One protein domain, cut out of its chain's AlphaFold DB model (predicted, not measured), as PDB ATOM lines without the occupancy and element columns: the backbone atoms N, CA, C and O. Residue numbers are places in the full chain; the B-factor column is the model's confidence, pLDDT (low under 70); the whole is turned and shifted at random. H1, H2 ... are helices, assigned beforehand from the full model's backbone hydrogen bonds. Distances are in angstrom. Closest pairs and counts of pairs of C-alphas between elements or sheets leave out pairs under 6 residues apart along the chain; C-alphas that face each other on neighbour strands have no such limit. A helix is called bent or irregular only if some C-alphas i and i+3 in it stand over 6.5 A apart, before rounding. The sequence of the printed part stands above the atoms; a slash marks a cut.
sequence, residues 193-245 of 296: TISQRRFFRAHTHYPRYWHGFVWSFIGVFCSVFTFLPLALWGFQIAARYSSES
ATOM      1  N   THR A 193      21.492 -19.851 -19.270       85.44
ATOM      2  CA  THR A 193      21.024 -19.573 -17.909       85.44
ATOM      3  C   THR A 193      20.818 -18.076 -17.684       85.44
ATOM      4  O   THR A 193      21.435 -17.236 -18.341       85.44
ATOM      5  N   ILE A 194      19.991 -17.712 -16.697       85.25
ATOM      6  CA  ILE A 194      19.741 -16.305 -16.333       85.25
ATOM      7  C   ILE A 194      21.047 -15.583 -15.965       85.25
ATOM      8  O   ILE A 194      21.249 -14.440 -16.377       85.25
ATOM      9  N   SER A 195      21.947 -16.255 -15.236       90.19
ATOM     10  CA  SER A 195      23.246 -15.696 -14.837       90.19
ATOM     11  C   SER A 195      24.120 -15.372 -16.051       90.19
ATOM     12  O   SER A 195      24.577 -14.240 -16.206       90.19
ATOM     13  N   GLN A 196      24.264 -16.318 -16.984       90.31
ATOM     14  CA  GLN A 196      25.042 -16.081 -18.200       90.31
ATOM     15  C   GLN A 196      24.405 -15.021 -19.098       90.31
ATOM     16  O   GLN A 196      25.100 -14.142 -19.600       90.31
ATOM     17  N   ARG A 197      23.076 -15.031 -19.252       87.44
ATOM     18  CA  ARG A 197      22.364 -13.970 -19.979       87.44
ATOM     19  C   ARG A 197      22.627 -12.596 -19.367       87.44
ATOM     20  O   ARG A 197      22.796 -11.635 -20.113       87.44
ATOM     21  N   ARG A 198      22.669 -12.489 -18.034       92.50
ATOM     22  CA  ARG A 198      23.014 -11.244 -17.331       92.50
ATOM     23  C   ARG A 198      24.459 -10.833 -17.619       92.50
ATOM     24  O   ARG A 198      24.678  -9.671 -17.940       92.50
ATOM     25  N   PHE A 199      25.402 -11.774 -17.581       95.31
ATOM     26  CA  PHE A 199      26.797 -11.523 -17.946       95.31
ATOM     27  C   PHE A 199      26.918 -10.971 -19.374       95.31
ATOM     28  O   PHE A 199      27.441  -9.875 -19.558       95.31
ATOM     29  N   PHE A 200      26.363 -11.657 -20.376       93.94
ATOM     30  CA  PHE A 200      26.439 -11.197 -21.767       93.94
ATOM     31  C   PHE A 200      25.716  -9.863 -21.986       93.94
ATOM     32  O   PHE A 200      26.200  -9.039 -22.758       93.94
ATOM     33  N   ARG A 201      24.589  -9.616 -21.300       94.00
ATOM     34  CA  ARG A 201      23.879  -8.320 -21.348       94.00
ATOM     35  C   ARG A 201      24.723  -7.172 -20.807       94.00
ATOM     36  O   ARG A 201      24.609  -6.069 -21.319       94.00
ATOM     37  N   ALA A 202      25.534  -7.423 -19.784       96.75
ATOM     38  CA  ALA A 202      26.391  -6.402 -19.193       96.75
ATOM     39  C   ALA A 202      27.608  -6.055 -20.070       96.75
ATOM     40  O   ALA A 202      28.127  -4.952 -19.958       96.75
ATOM     41  N   HIS A 203      28.052  -6.972 -20.939       97.38
ATOM     42  CA  HIS A 203      29.311  -6.829 -21.683       97.38
ATOM     43  C   HIS A 203      29.140  -6.678 -23.200       97.38
ATOM     44  O   HIS A 203      30.108  -6.378 -23.892       97.38
ATOM     45  N   THR A 204      27.946  -6.917 -23.751       96.25
ATOM     46  CA  THR A 204      27.732  -6.916 -25.206       96.25
ATOM     47  C   THR A 204      26.390  -6.294 -25.590       96.25
ATOM     48  O   THR A 204      25.387  -6.487 -24.905       96.25
ATOM     49  N   HIS A 205      26.345  -5.607 -26.737       93.50
ATOM     50  CA  HIS A 205      25.101  -5.063 -27.305       93.50
ATOM     51  C   HIS A 205      24.142  -6.154 -27.813       93.50
ATOM     52  O   HIS A 205      22.929  -5.965 -27.814       93.50
ATOM     53  N   TYR A 206      24.679  -7.317 -28.201       91.31
ATOM     54  CA  TYR A 206      23.922  -8.445 -28.757       91.31
ATOM     55  C   TYR A 206      24.126  -9.720 -27.923       91.31
ATOM     56  O   TYR A 206      24.758 -10.678 -28.377       91.31
ATOM     57  N   PRO A 207      23.581  -9.776 -26.696       88.19
ATOM     58  CA  PRO A 207      23.905 -10.820 -25.725       88.19
ATOM     59  C   PRO A 207      23.510 -12.229 -26.168       88.19
ATOM     60  O   PRO A 207      24.222 -13.186 -25.882       88.19
ATOM     61  N   ARG A 208      22.390 -12.368 -26.888       85.12
ATOM     62  CA  ARG A 208      21.936 -13.665 -27.419       85.12
ATOM     63  C   ARG A 208      22.871 -14.197 -28.502       85.12
ATOM     64  O   ARG A 208      23.180 -15.382 -28.499       85.12
ATOM     65  N   TYR A 209      23.318 -13.316 -29.399       89.06
ATOM     66  CA  TYR A 209      24.255 -13.675 -30.459       89.06
ATOM     67  C   TYR A 209      25.585 -14.140 -29.863       89.06
ATOM     68  O   TYR A 209      26.033 -15.242 -30.161       89.06
ATOM     69  N   TRP A 210      26.175 -13.344 -28.966       93.69
ATOM     70  CA  TRP A 210      27.469 -13.664 -28.362       93.69
ATOM     71  C   TRP A 210      27.437 -14.922 -27.496       93.69
ATOM     72  O   TRP A 210      28.368 -15.721 -27.565       93.69
ATOM     73  N   HIS A 211      26.356 -15.142 -26.743       90.38
ATOM     74  CA  HIS A 211      26.155 -16.395 -26.010       90.38
ATOM     75  C   HIS A 211      26.150 -17.596 -26.961       90.38
ATOM     76  O   HIS A 211      26.950 -18.517 -26.793       90.38
ATOM     77  N   GLY A 212      25.313 -17.546 -28.001       88.62
ATOM     78  CA  GLY A 212      25.236 -18.603 -29.005       88.62
ATOM     79  C   GLY A 212      26.576 -18.850 -29.696       88.62
ATOM     80  O   GLY A 212      26.985 -20.001 -29.831       88.62
ATOM     81  N   PHE A 213      27.284 -17.785 -30.075       92.31
ATOM     82  CA  PHE A 213      28.583 -17.857 -30.739       92.31
ATOM     83  C   PHE A 213      29.657 -18.510 -29.860       92.31
ATOM     84  O   PHE A 213      30.267 -19.487 -30.288       92.31
ATOM     85  N   VAL A 214      29.863 -18.024 -28.629       93.94
ATOM     86  CA  VAL A 214      30.913 -18.528 -27.722       93.94
ATOM     87  C   VAL A 214      30.711 -20.010 -27.425       93.94
ATOM     88  O   VAL A 214      31.639 -20.809 -27.557       93.94
ATOM     89  N   TRP A 215      29.488 -20.401 -27.073       92.62
ATOM     90  CA  TRP A 215      29.199 -21.790 -26.735       92.62
ATOM     91  C   TRP A 215      29.211 -22.716 -27.949       92.62
ATOM     92  O   TRP A 215      29.640 -23.864 -27.835       92.62
ATOM     93  N   SER A 216      28.815 -22.221 -29.125       90.69
ATOM     94  CA  SER A 216      28.968 -22.983 -30.368       90.69
ATOM     95  C   SER A 216      30.440 -23.170 -30.725       90.69
ATOM     96  O   SER A 216      30.829 -24.273 -31.095       90.69
ATOM     97  N   PHE A 217      31.270 -22.133 -30.565       93.25
ATOM     98  CA  PHE A 217      32.710 -22.214 -30.803       93.25
ATOM     99  C   PHE A 217      33.364 -23.254 -29.891       93.25
ATOM    100  O   PHE A 217      34.047 -24.147 -30.386       93.25
ATOM    101  N   ILE A 218      33.092 -23.195 -28.584       93.75
ATOM    102  CA  ILE A 218      33.591 -24.180 -27.614       93.75
ATOM    103  C   ILE A 218      33.113 -25.587 -27.988       93.75
ATOM    104  O   ILE A 218      33.916 -26.517 -28.024       93.75
ATOM    105  N   GLY A 219      31.830 -25.751 -28.320       89.88
ATOM    106  CA  GLY A 219      31.276 -27.054 -28.677       89.88
ATOM    107  C   GLY A 219      31.874 -27.653 -29.947       89.88
ATOM    108  O   GLY A 219      32.212 -28.838 -29.968       89.88
ATOM    109  N   VAL A 220      32.063 -26.845 -30.994       90.19
ATOM    110  CA  VAL A 220      32.736 -27.276 -32.229       90.19
ATOM    111  C   VAL A 220      34.196 -27.603 -31.948       90.19
ATOM    112  O   VAL A 220      34.655 -28.663 -32.365       90.19
ATOM    113  N   PHE A 221      34.905 -26.748 -31.208       93.06
ATOM    114  CA  PHE A 221      36.296 -26.976 -30.826       93.06
ATOM    115  C   PHE A 221      36.439 -28.316 -30.096       93.06
ATOM    116  O   PHE A 221      37.145 -29.199 -30.577       93.06
ATOM    117  N   CYS A 222      35.689 -28.530 -29.011       91.50
ATOM    118  CA  CYS A 222      35.693 -29.795 -28.277       91.50
ATOM    119  C   CYS A 222      35.369 -30.989 -29.185       91.50
ATOM    120  O   CYS A 222      36.089 -31.982 -29.150       91.50
ATOM    121  N   SER A 223      34.350 -30.872 -30.043       88.19
ATOM    122  CA  SER A 223      33.976 -31.944 -30.974       88.19
ATOM    123  C   SER A 223      35.124 -32.293 -31.925       88.19
ATOM    124  O   SER A 223      35.467 -33.464 -32.063       88.19
ATOM    125  N   VAL A 224      35.767 -31.295 -32.540       90.50
ATOM    126  CA  VAL A 224      36.912 -31.508 -33.440       90.50
ATOM    127  C   VAL A 224      38.043 -32.231 -32.714       90.50
ATOM    128  O   VAL A 224      38.552 -33.219 -33.238       90.50
ATOM    129  N   PHE A 225      38.395 -31.816 -31.495       93.00
ATOM    130  CA  PHE A 225      39.448 -32.482 -30.719       93.00
ATOM    131  C   PHE A 225      39.075 -33.904 -30.285       93.00
ATOM    132  O   PHE A 225      39.948 -34.768 -30.245       93.00
ATOM    133  N   THR A 226      37.799 -34.186 -30.012       88.62
ATOM    134  CA  THR A 226      37.335 -35.549 -29.711       88.62
ATOM    135  C   THR A 226      37.365 -36.454 -30.945       88.62
ATOM    136  O   THR A 226      37.712 -37.630 -30.832       88.62
ATOM    137  N   PHE A 227      37.038 -35.930 -32.130       90.62
ATOM    138  CA  PHE A 227      37.026 -36.713 -33.370       90.62
ATOM    139  C   PHE A 227      38.392 -36.802 -34.061       90.62
ATOM    140  O   PHE A 227      38.597 -37.715 -34.861       90.62
ATOM    141  N   LEU A 228      39.341 -35.913 -33.753       92.81
ATOM    142  CA  LEU A 228      40.661 -35.891 -34.388       92.81
ATOM    143  C   LEU A 228      41.425 -37.225 -34.246       92.81
ATOM    144  O   LEU A 228      41.904 -37.720 -35.267       92.81
ATOM    145  N   PRO A 229      41.500 -37.877 -33.065       92.00
ATOM    146  CA  PRO A 229      42.153 -39.181 -32.941       92.00
ATOM    147  C   PRO A 229      41.495 -40.268 -33.799       92.00
ATOM    148  O   PRO A 229      42.191 -41.056 -34.433       92.00
ATOM    149  N   LEU A 230      40.159 -40.284 -33.865       90.31
ATOM    150  CA  LEU A 230      39.404 -41.242 -34.681       90.31
ATOM    151  C   LEU A 230      39.640 -41.012 -36.178       90.31
ATOM    152  O   LEU A 230      39.813 -41.972 -36.927       90.31
ATOM    153  N   ALA A 231      39.694 -39.751 -36.610       91.38
ATOM    154  CA  ALA A 231      39.994 -39.393 -37.993       91.38
ATOM    155  C   ALA A 231      41.423 -39.799 -38.387       91.38
ATOM    156  O   ALA A 231      41.622 -40.398 -39.444       91.38
ATOM    157  N   LEU A 232      42.406 -39.536 -37.519       94.12
ATOM    158  CA  LEU A 232      43.796 -39.954 -37.731       94.12
ATOM    159  C   LEU A 232      43.923 -41.480 -37.793       94.12
ATOM    160  O   LEU A 232      44.614 -42.001 -38.667       94.12
ATOM    161  N   TRP A 233      43.224 -42.202 -36.916       92.81
ATOM    162  CA  TRP A 233      43.183 -43.664 -36.940       92.81
ATOM    163  C   TRP A 233      42.555 -44.208 -38.230       92.81
ATOM    164  O   TRP A 233      43.125 -45.090 -38.873       92.81
ATOM    165  N   GLY A 234      41.431 -43.636 -38.669       91.19
ATOM    166  CA  GLY A 234      40.794 -43.996 -39.937       91.19
ATOM    167  C   GLY A 234      41.703 -43.749 -41.144       91.19
ATOM    168  O   GLY A 234      41.805 -44.604 -42.024       91.19
ATOM    169  N   PHE A 235      42.428 -42.627 -41.157       94.12
ATOM    170  CA  PHE A 235      43.418 -42.331 -42.195       94.12
ATOM    171  C   PHE A 235      44.556 -43.359 -42.208       94.12
ATOM    172  O   PHE A 235      44.938 -43.838 -43.275       94.12
ATOM    173  N   GLN A 236      45.059 -43.759 -41.036       94.62
ATOM    174  CA  GLN A 236      46.086 -44.801 -40.931       94.62
ATOM    175  C   GLN A 236      45.601 -46.151 -41.475       94.62
ATOM    176  O   GLN A 236      46.360 -46.844 -42.149       94.62
ATOM    177  N   ILE A 237      44.346 -46.523 -41.217       93.25
ATOM    178  CA  ILE A 237      43.750 -47.753 -41.758       93.25
ATOM    179  C   ILE A 237      43.603 -47.672 -43.279       93.25
ATOM    180  O   ILE A 237      44.008 -48.596 -43.982       93.25
ATOM    181  N   ALA A 238      43.074 -46.564 -43.799       92.19
ATOM    182  CA  ALA A 238      42.915 -46.367 -45.239       92.19
ATOM    183  C   ALA A 238      44.266 -46.394 -45.977       92.19
ATOM    184  O   ALA A 238      44.375 -46.992 -47.051       92.19
ATOM    185  N   ALA A 239      45.306 -45.806 -45.377       92.62
ATOM    186  CA  ALA A 239      46.663 -45.840 -45.913       92.62
ATOM    187  C   ALA A 239      47.211 -47.275 -45.990       92.62
ATOM    188  O   ALA A 239      47.801 -47.646 -47.004       92.62
ATOM    189  N   ARG A 240      46.959 -48.108 -44.967       90.81
ATOM    190  CA  ARG A 240      47.359 -49.528 -44.971       90.81
ATOM    191  C   ARG A 240      46.674 -50.309 -46.093       90.81
ATOM    192  O   ARG A 240      47.366 -50.931 -46.892       90.81
ATOM    193  N   TYR A 241      45.352 -50.202 -46.227       91.81
ATOM    194  CA  TYR A 241      44.620 -50.906 -47.290       91.81
ATOM    195  C   TYR A 241      45.012 -50.460 -48.704       91.81
ATOM    196  O   TYR A 241      45.090 -51.287 -49.611       91.81
ATOM    197  N   SER A 242      45.296 -49.170 -48.898       90.50
ATOM    198  CA  SER A 242      45.746 -48.662 -50.202       90.50
ATOM    199  C   SER A 242      47.093 -49.273 -50.602       90.50
ATOM    200  O   SER A 242      47.263 -49.670 -51.752       90.50
ATOM    201  N   SER A 243      48.012 -49.439 -49.641       87.81
ATOM    202  CA  SER A 243      49.316 -50.068 -49.891       87.81
ATOM    203  C   SER A 243      49.229 -51.573 -50.176       87.81
ATOM    204  O   SER A 243      49.966 -52.088 -51.013       87.81
ATOM    205  N   GLU A 244      48.300 -52.286 -49.530       85.56
ATOM    206  CA  GLU A 244      48.081 -53.716 -49.786       85.56
ATOM    207  C   GLU A 244      47.530 -53.945 -51.198       85.56
ATOM    208  O   GLU A 244      48.038 -54.807 -51.917       85.56
ATOM    209  N   SER A 245      46.580 -53.111 -51.640       79.19
ATOM    210  CA  SER A 245      46.006 -53.189 -52.988       79.19
ATOM    211  C   SER A 245      47.041 -52.966 -54.092       79.19
ATOM    212  O   SER A 245      46.966 -53.636 -55.122       79.19
TER     213      SER A 245
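What this domain is: This is residues 193 to 245 of the 296 residues of the protein "Hypothetical protein" of Polarella glacialis (UniProt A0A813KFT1). A short helix, H1, and one very long bent helix, H2, meet at one end and make a corner, so that the model looks like an L with a short foot and a long, bowed stem. Residues 212 to 245 of H2 stick out with nothing beside them. The printed part has 53 residues with two named helices, H1 then H2, and no named strand; the class is all helix. The whole is extended, with a radius of gyration of the C-alphas of 19.7 A, a rod with spans of 60 by 16 by 11 A.

How they stand to each other: H1, residues 194 to 203, is joined by a tight link of 3 residues to H2, residues 207 to 245. By its hydrogen bonds H2 was assigned as one helix, but it is bent: C-alphas 226 and 229 are 6.8 A apart, where about 5 A is found in a regular helix. Its arms are H2a, residues 207 to 226, and H2b, residues 229 to 245; residues 227 and 228 belong to neither. H1 and H2a touch, H2a with residues 207 to 211 alone, and their closest C-alphas, those of Phe 200 and Pro 207, are 4.7 A apart. Their lines are only just about perpendicular, at 72 degrees. H2a and H2b stand at a steep tilt of 42 degrees. H1 and H2b are apart. In H1, H2a and H2b every O i to N i+4 pair is within hydrogen-bond range.

Where its parts are: H1 begins at C-alpha 194, at (19.741, -16.305, -16.333), and measures 14.5 A from first to last C-alpha. H2a begins at C-alpha 207, at (23.905, -10.820, -25.725), and measures 28.4 A. H2b measures 24.8 A and ends at C-alpha 245, at (46.006, -53.189, -52.988).

The domain as a whole: The two C-alphas farthest apart, those of Ala 202 and Ser 245, are 61.0 A from each other. The printed part has no cut and no long link. Its mean pLDDT is 91.2, and no printed residue is under 70.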